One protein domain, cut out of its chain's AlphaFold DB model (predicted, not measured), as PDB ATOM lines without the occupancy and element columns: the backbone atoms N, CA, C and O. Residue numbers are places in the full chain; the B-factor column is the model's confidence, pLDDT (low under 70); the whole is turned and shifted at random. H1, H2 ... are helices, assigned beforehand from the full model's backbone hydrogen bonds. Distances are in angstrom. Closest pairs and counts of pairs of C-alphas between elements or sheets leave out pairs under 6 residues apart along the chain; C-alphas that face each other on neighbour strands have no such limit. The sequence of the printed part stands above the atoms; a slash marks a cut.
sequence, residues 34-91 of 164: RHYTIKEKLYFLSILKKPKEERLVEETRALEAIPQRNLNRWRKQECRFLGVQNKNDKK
ATOM      1  N   ARG A  34     130.856 167.460 263.679       80.25
ATOM      2  CA  ARG A  34     130.821 166.529 262.549       80.25
ATOM      3  C   ARG A  34     131.427 167.202 261.318       80.25
ATOM      4  O   ARG A  34     130.964 168.257 260.877       80.25
ATOM      5  N   HIS A  35     132.478 166.597 260.777       84.75
ATOM      6  CA  HIS A  35     133.057 167.008 259.506       84.75
ATOM      7  C   HIS A  35     132.246 166.402 258.362       84.75
ATOM      8  O   HIS A  35     132.088 165.190 258.292       84.75
ATOM      9  N   TYR A  36     131.755 167.261 257.469       88.81
ATOM     10  CA  TYR A  36     131.043 166.855 256.258       88.81
ATOM     11  C   TYR A  36     131.942 167.036 255.033       88.81
ATOM     12  O   TYR A  36     132.544 168.106 254.828       88.81
ATOM     13  N   THR A  37     132.000 166.005 254.201       90.38
ATOM     14  CA  THR A  37     132.658 166.012 252.893       90.38
ATOM     15  C   THR A  37     131.948 166.961 251.922       90.38
ATOM     16  O   THR A  37     130.823 167.406 252.150       90.38
ATOM     17  N   ILE A  38     132.609 167.307 250.813       89.19
ATOM     18  CA  ILE A  38     132.010 168.161 249.770       89.19
ATOM     19  C   ILE A  38     130.786 167.478 249.144       89.19
ATOM     20  O   ILE A  38     129.777 168.140 248.921       89.19
ATOM     21  N   LYS A  39     130.850 166.155 248.940       89.25
ATOM     22  CA  LYS A  39     129.747 165.358 248.390       89.25
ATOM     23  C   LYS A  39     128.524 165.376 249.308       89.25
ATOM     24  O   LYS A  39     127.428 165.651 248.839       89.25
ATOM     25  N   GLU A  40     128.712 165.166 250.612       91.44
ATOM     26  CA  GLU A  40     127.617 165.251 251.593       91.44
ATOM     27  C   GLU A  40     127.003 166.654 251.638       91.44
ATOM     28  O   GLU A  40     125.786 166.800 251.617       91.44
ATOM     29  N   LYS A  41     127.831 167.706 251.642       94.19
ATOM     30  CA  LYS A  41     127.338 169.092 251.627       94.19
ATOM     31  C   LYS A  41     126.475 169.374 250.401       94.19
ATOM     32  O   LYS A  41     125.416 169.978 250.539       94.19
ATOM     33  N   LEU A  42     126.913 168.939 249.220       93.44
ATOM     34  CA  LEU A  42     126.162 169.103 247.975       93.44
ATOM     35  C   LEU A  42     124.877 168.272 247.965       93.44
ATOM     36  O   LEU A  42     123.847 168.767 247.518       93.44
ATOM     37  N   TYR A  43     124.904 167.068 248.535       93.81
ATOM     38  CA  TYR A  43     123.707 166.257 248.734       93.81
ATOM     39  C   TYR A  43     122.660 166.996 249.584       93.81
ATOM     40  O   TYR A  43     121.536 167.191 249.127       93.81
ATOM     41  N   PHE A  44     123.030 167.531 250.751       94.56
ATOM     42  CA  PHE A  44     122.087 168.296 251.583       94.56
ATOM     43  C   PHE A  44     121.579 169.571 250.902       94.56
ATOM     44  O   PHE A  44     120.408 169.929 251.040       94.56
ATOM     45  N   LEU A  45     122.430 170.252 250.129       93.75
ATOM     46  CA  LEU A  45     122.005 171.402 249.326       93.75
ATOM     47  C   LEU A  45     121.004 171.006 248.233       93.75
ATOM     48  O   LEU A  45     120.060 171.755 247.993       93.75
ATOM     49  N   SER A  46     121.161 169.828 247.622       93.38
ATOM     50  CA  SER A  46     120.209 169.320 246.629       93.38
ATOM     51  C   SER A  46     118.833 169.026 247.236       93.38
ATOM     52  O   SER A  46     117.825 169.397 246.643       93.38
ATOM     53  N   ILE A  47     118.775 168.482 248.461       93.25
ATOM     54  CA  ILE A  47     117.511 168.281 249.191       93.25
ATOM     55  C   ILE A  47     116.838 169.628 249.478       93.25
ATOM     56  O   ILE A  47     115.634 169.779 249.296       93.25
ATOM     57  N   LEU A  48     117.609 170.638 249.900       90.31
ATOM     58  CA  LEU A  48     117.071 171.968 250.211       90.31
ATOM     59  C   LEU A  48     116.440 172.677 249.006       90.31
ATOM     60  O   LEU A  48     115.615 173.566 249.214       90.31
ATOM     61  N   LYS A  49     116.838 172.311 247.783       90.50
ATOM     62  CA  LYS A  49     116.262 172.834 246.538       90.50
ATOM     63  C   LYS A  49     114.922 172.190 246.185       90.50
ATOM     64  O   LYS A  49     114.154 172.812 245.460       90.50
ATOM     65  N   LYS A  50     114.632 170.993 246.704       90.25
ATOM     66  CA  LYS A  50     113.333 170.343 246.511       90.25
ATOM     67  C   LYS A  50     112.230 171.119 247.250       90.25
ATOM     68  O   LYS A  50     112.485 171.585 248.377       90.25
ATOM     69  N   PRO A  51     111.014 171.215 246.682       89.25
ATOM     70  CA  PRO A  51     109.799 171.560 247.421       89.25
ATOM     71  C   PRO A  51     109.674 170.702 248.684       89.25
ATOM     72  O   PRO A  51     110.197 169.589 248.731       89.25
ATOM     73  N   LYS A  52     109.038 171.213 249.743       86.44
ATOM     74  CA  LYS A  52     108.968 170.478 251.023       86.44
ATOM     75  C   LYS A  52     108.177 169.179 250.881       86.44
ATOM     76  O   LYS A  52     108.511 168.197 251.529       86.44
ATOM     77  N   GLU A  53     107.179 169.202 250.015       86.69
ATOM     78  CA  GLU A  53     106.243 168.128 249.708       86.69
ATOM     79  C   GLU A  53     106.923 166.961 248.975       86.69
ATOM     80  O   GLU A  53     106.480 165.824 249.079       86.69
ATOM     81  N   GLU A  54     108.029 167.228 248.275       87.81
ATOM     82  CA  GLU A  54     108.792 166.236 247.503       87.81
ATOM     83  C   GLU A  54     109.958 165.617 248.290       87.81
ATOM     84  O   GLU A  54     110.700 164.778 247.767       87.81
ATOM     85  N   ARG A  55     110.183 166.051 249.535       89.50
ATOM     86  CA  ARG A  55     111.277 165.534 250.366       89.50
ATOM     87  C   ARG A  55     110.855 164.242 251.032       89.50
ATOM     88  O   ARG A  55     109.791 164.157 251.639       89.50
ATOM     89  N   LEU A  56     111.749 163.264 250.998       90.31
ATOM     90  CA  LEU A  56     111.555 162.042 251.767       90.31
ATOM     91  C   LEU A  56     111.629 162.342 253.274       90.31
ATOM     92  O   LEU A  56     112.251 163.317 253.719       90.31
ATOM     93  N   VAL A  57     111.014 161.478 254.079       89.81
ATOM     94  CA  VAL A  57     111.033 161.607 255.545       89.81
ATOM     95  C   VAL A  57     112.474 161.546 256.062       89.81
ATOM     96  O   VAL A  57     112.864 162.329 256.931       89.81
ATOM     97  N   GLU A  58     113.300 160.677 255.482       89.38
ATOM     98  CA  GLU A  58     114.719 160.533 255.811       89.38
ATOM     99  C   GLU A  58     115.518 161.786 255.445       89.38
ATOM    100  O   GLU A  58     116.369 162.227 256.216       89.38
ATOM    101  N   GLU A  59     115.223 162.391 254.293       89.44
ATOM    102  CA  GLU A  59     115.866 163.623 253.830       89.44
ATOM    103  C   GLU A  59     115.565 164.798 254.767       89.44
ATOM    104  O   GLU A  59     116.454 165.590 255.094       89.44
ATOM    105  N   THR A  60     114.324 164.878 255.244       88.56
ATOM    106  CA  THR A  60     113.884 165.903 256.196       88.56
ATOM    107  C   THR A  60     114.591 165.740 257.540       88.56
ATOM    108  O   THR A  60     115.225 166.685 258.013       88.56
ATOM    109  N   ARG A  61     114.609 164.518 258.093       89.12
ATOM    110  CA  ARG A  61     115.343 164.208 259.336       89.12
ATOM    111  C   ARG A  61     116.836 164.509 259.218       89.12
ATOM    112  O   ARG A  61     117.449 165.029 260.148       89.12
ATOM    113  N   ALA A  62     117.436 164.198 258.070       87.19
ATOM    114  CA  ALA A  62     118.854 164.437 257.848       87.19
ATOM    115  C   ALA A  62     119.193 165.937 257.790       87.19
ATOM    116  O   ALA A  62     120.264 166.331 258.252       87.19
ATOM    117  N   LEU A  63     118.292 166.779 257.270       88.94
ATOM    118  CA  LEU A  63     118.451 168.235 257.308       88.94
ATOM    119  C   LEU A  63     118.291 168.804 258.723       88.94
ATOM    120  O   LEU A  63     119.070 169.675 259.103       88.94
ATOM    121  N   GLU A  64     117.330 168.303 259.500       88.81
ATOM    122  CA  GLU A  64     117.085 168.737 260.886       88.81
ATOM    123  C   GLU A  64     118.260 168.420 261.822       88.81
ATOM    124  O   GLU A  64     118.565 169.195 262.729       88.81
ATOM    125  N   ALA A  65     118.991 167.335 261.554       87.88
ATOM    126  CA  ALA A  65     120.207 166.978 262.284       87.88
ATOM    127  C   ALA A  65     121.392 167.940 262.036       87.88
ATOM    128  O   ALA A  65     122.431 167.840 262.700       87.88
ATOM    129  N   ILE A  66     121.282 168.861 261.071       88.25
ATOM    130  CA  ILE A  66     122.344 169.799 260.707       88.25
ATOM    131  C   ILE A  66     121.989 171.195 261.228       88.25
ATOM    132  O   ILE A  66     120.951 171.743 260.865       88.25
ATOM    133  N   PRO A  67     122.884 171.856 261.985       90.44
ATOM    134  CA  PRO A  67     122.640 173.221 262.432       90.44
ATOM    135  C   PRO A  67     122.335 174.162 261.260       90.44
ATOM    136  O   PRO A  67     123.126 174.265 260.315       90.44
ATOM    137  N   GLN A  68     121.246 174.929 261.355       88.19
ATOM    138  CA  GLN A  68     120.798 175.829 260.284       88.19
ATOM    139  C   GLN A  68     121.887 176.826 259.843       88.19
ATOM    140  O   GLN A  68     122.010 177.158 258.662       88.19
ATOM    141  N   ARG A  69     122.752 177.257 260.775       89.94
ATOM    142  CA  ARG A  69     123.924 178.103 260.483       89.94
ATOM    143  C   ARG A  69     124.877 177.454 259.471       89.94
ATOM    144  O   ARG A  69     125.419 178.155 258.615       89.94
ATOM    145  N   ASN A  70     125.071 176.137 259.545       90.75
ATOM    146  CA  ASN A  70     125.910 175.394 258.605       90.75
ATOM    147  C   ASN A  70     125.248 175.310 257.232       90.75
ATOM    148  O   ASN A  70     125.909 175.617 256.243       90.75
ATOM    149  N   LEU A  71     123.952 174.989 257.173       91.19
ATOM    150  CA  LEU A  71     123.197 174.944 255.915       91.19
ATOM    151  C   LEU A  71     123.228 176.302 255.196       91.19
ATOM    152  O   LEU A  71     123.541 176.373 254.005       91.19
ATOM    153  N   ASN A  72     123.009 177.396 255.930       92.12
ATOM    154  CA  ASN A  72     123.094 178.757 255.392       92.12
ATOM    155  C   ASN A  72     124.507 179.092 254.890       92.12
ATOM    156  O   ASN A  72     124.667 179.684 253.820       92.12
ATOM    157  N   ARG A  73     125.549 178.695 255.635       92.75
ATOM    158  CA  ARG A  73     126.946 178.865 255.208       92.75
ATOM    159  C   ARG A  73     127.247 178.071 253.937       92.75
ATOM    160  O   ARG A  73     127.937 178.584 253.062       92.75
ATOM    161  N   TRP A  74     126.757 176.839 253.835       94.75
ATOM    162  CA  TRP A  74     126.991 175.975 252.681       94.75
ATOM    163  C   TRP A  74     126.282 176.475 251.429       94.75
ATOM    164  O   TRP A  74     126.907 176.452 250.374       94.75
ATOM    165  N   ARG A  75     125.061 177.024 251.535       92.38
ATOM    166  CA  ARG A  75     124.376 177.654 250.387       92.38
ATOM    167  C   ARG A  75     125.234 178.740 249.744       92.38
ATOM    168  O   ARG A  75     125.415 178.742 248.535       92.38
ATOM    169  N   LYS A  76     125.851 179.609 250.554       94.00
ATOM    170  CA  LYS A  76     126.759 180.665 250.062       94.00
ATOM    171  C   LYS A  76     128.033 180.121 249.400       94.00
ATOM    172  O   LYS A  76     128.715 180.853 248.694       94.00
ATOM    173  N   GLN A  77     128.385 178.864 249.659       93.88
ATOM    174  CA  GLN A  77     129.588 178.206 249.143       93.88
ATOM    175  C   GLN A  77     129.280 177.177 248.049       93.88
ATOM    176  O   GLN A  77     130.201 176.500 247.595       93.88
ATOM    177  N   GLU A  78     128.027 177.063 247.598       92.00
ATOM    178  CA  GLU A  78     127.601 176.020 246.662       92.00
ATOM    179  C   GLU A  78     128.419 176.035 245.364       92.00
ATOM    180  O   GLU A  78     128.998 175.013 244.999       92.00
ATOM    181  N   CYS A  79     128.585 177.198 244.725       90.75
ATOM    182  CA  CYS A  79     129.400 177.328 243.509       90.75
ATOM    183  C   CYS A  79     130.854 176.884 243.730       90.75
ATOM    184  O   CYS A  79     131.462 176.262 242.859       90.75
ATOM    185  N   ARG A  80     131.415 177.152 244.918       92.12
ATOM    186  CA  ARG A  80     132.767 176.704 245.280       92.12
ATOM    187  C   ARG A  80     132.819 175.184 245.423       92.12
ATOM    188  O   ARG A  80     133.776 174.572 244.957       92.12
ATOM    189  N   PHE A  81     131.819 174.575 246.057       91.94
ATOM    190  CA  PHE A  81     131.734 173.123 246.207       91.94
ATOM    191  C   PHE A  81     131.576 172.422 244.859       91.94
ATOM    192  O   PHE A  81     132.340 171.501 244.586       91.94
ATOM    193  N   LEU A  82     130.680 172.912 243.998       88.62
ATOM    194  CA  LEU A  82     130.517 172.422 242.628       88.62
ATOM    195  C   LEU A  82     131.805 172.592 241.816       88.62
ATOM    196  O   LEU A  82     132.186 171.692 241.081       88.62
ATOM    197  N   GLY A  83     132.532 173.699 241.990       87.19
ATOM    198  CA  GLY A  83     133.838 173.902 241.359       87.19
ATOM    199  C   GLY A  83     134.893 172.884 241.804       87.19
ATOM    200  O   GLY A  83     135.658 172.393 240.976       87.19
ATOM    201  N   VAL A  84     134.937 172.531 243.093       85.12
ATOM    202  CA  VAL A  84     135.856 171.498 243.606       85.12
ATOM    203  C   VAL A  84     135.422 170.100 243.167       85.12
ATOM    204  O   VAL A  84     136.274 169.320 242.752       85.12
ATOM    205  N   GLN A  85     134.123 169.794 243.199       82.19
ATOM    206  CA  GLN A  85     133.599 168.532 242.681       82.19
ATOM    207  C   GLN A  85     133.918 168.395 241.191       82.19
ATOM    208  O   GLN A  85     134.523 167.410 240.803       82.19
ATOM    209  N   ASN A  86     133.670 169.429 240.387       78.50
ATOM    210  CA  ASN A  86     134.035 169.444 238.976       78.50
ATOM    211  C   ASN A  86     135.537 169.265 238.756       78.50
ATOM    212  O   ASN A  86     135.904 168.650 237.776       78.50
ATOM    213  N   LYS A  87     136.425 169.776 239.617       77.00
ATOM    214  CA  LYS A  87     137.873 169.506 239.498       77.00
ATOM    215  C   LYS A  87     138.225 168.056 239.833       77.00
ATOM    216  O   LYS A  87     139.086 167.478 239.179       77.00
ATOM    217  N   ASN A  88     137.564 167.478 240.832       68.25
ATOM    218  CA  ASN A  88     137.771 166.088 241.232       68.25
ATOM    219  C   ASN A  88     137.216 165.109 240.188       68.25
ATOM    220  O   ASN A  88     137.886 164.131 239.859       68.25
ATOM    221  N   ASP A  89     136.043 165.415 239.634       67.00
ATOM    222  CA  ASP A  89     135.363 164.642 238.592       67.00
ATOM    223  C   ASP A  89     136.046 164.862 237.232       67.00
ATOM    224  O   ASP A  89     136.232 163.920 236.465       67.00
ATOM    225  N   LYS A  90     136.562 166.078 236.977       58.47
ATOM    226  CA  LYS A  90     137.506 166.383 235.889       58.47
ATOM    227  C   LYS A  90     138.945 165.965 236.197       58.47
ATOM    228  O   LYS A  90     139.875 166.483 235.578       58.47
ATOM    229  N   LYS A  91     139.151 164.867 236.929       55.50
ATOM    230  CA  LYS A  91     140.167 163.894 236.488       55.50
ATOM    231  C   LYS A  91     139.724 163.280 235.148       55.50
ATOM    232  O   LYS A  91     139.665 162.068 234.980       55.50
TER     233      LYS A  91
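AT A GLANCE: This is residues 34 to 91 of the 164 residues of an uncharacterized protein of Rozella allomycis (strain CSF55) (UniProt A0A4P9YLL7). Four short helices make an open loop: H1 forms one side, the chain turns beyond its last residues into H2, and H3 leads back until its last residues come to H1, with H1 and H3 crosswise. H4 then crosses the beginning of H1 at a slant, and its last residues stick out, with residues 86 to 91 standing free. The printed part has 58 residues, with four named helices in the order H1, H2, H3, H4 and no named strand; the class is all helix. The whole is only just compact, close to loose, with a radius of gyration of the C-alphas of 12.0 A, and its elongated outline spans 35 by 22 by 18 A.

HOW THE PARTS SIT: After residues 34 to 37 comes H1, residues 38 to 49. H2, residues 57 to 64, is close to H1 but not clearly touching it: the closest C-alphas, those of Ile 47 and Glu 59, are 6.8 A apart. The lines of H1 and H2 stand at 71 degrees, only just about perpendicular. H3, residues 68 to 75, touches H1, which meets it with residues 41 to 45 alone; the closest C-alphas, those of Leu 45 and Arg 75, are 6.8 A apart. H1 and H3 are about perpendicular, at 80 degrees. H2 and H3 are apart, but only just, with their closest C-alphas 8.3 A from each other. H4, residues 78 to 89, touches H1, and the closest C-alphas, those of Ile 38 and Phe 81, are 6.1 A apart. H1 and H4 run opposite ways at a steep tilt of 47 degrees. H3 and H4 meet only through their link, and H2 and H4 are apart. In H1, H2, H3 and H4 every pair of backbone O of residue i and N of residue i+4 is within hydrogen-bond range.

IN THESE COORDINATES: H1 begins with C-alpha 38 at (132.010, 168.161, 249.770) and measures 16.7 A from first to last C-alpha. H2, Val 57 to Glu 64, measures 10.8 A, and H3, Gln 68 to Arg 75, measures 10.7 A; C-alpha 68 is at (120.798, 175.829, 260.284). H4, Glu 78 to Asp 89, measures 16.0 A and ends with C-alpha 89 at (135.363, 164.642, 238.592).

THE WHOLE: The two C-alphas farthest apart, those of Glu 53 and Lys 91, are 36.7 A from each other. The printed part has no cut. The links from H2 to H3 and from H3 to H4 are tight, and the link from H1 to H2, with 7 residues, is short. The mean pLDDT of the printed part is 87.7, and residues 88 to 91 are under 70 in this predicted model.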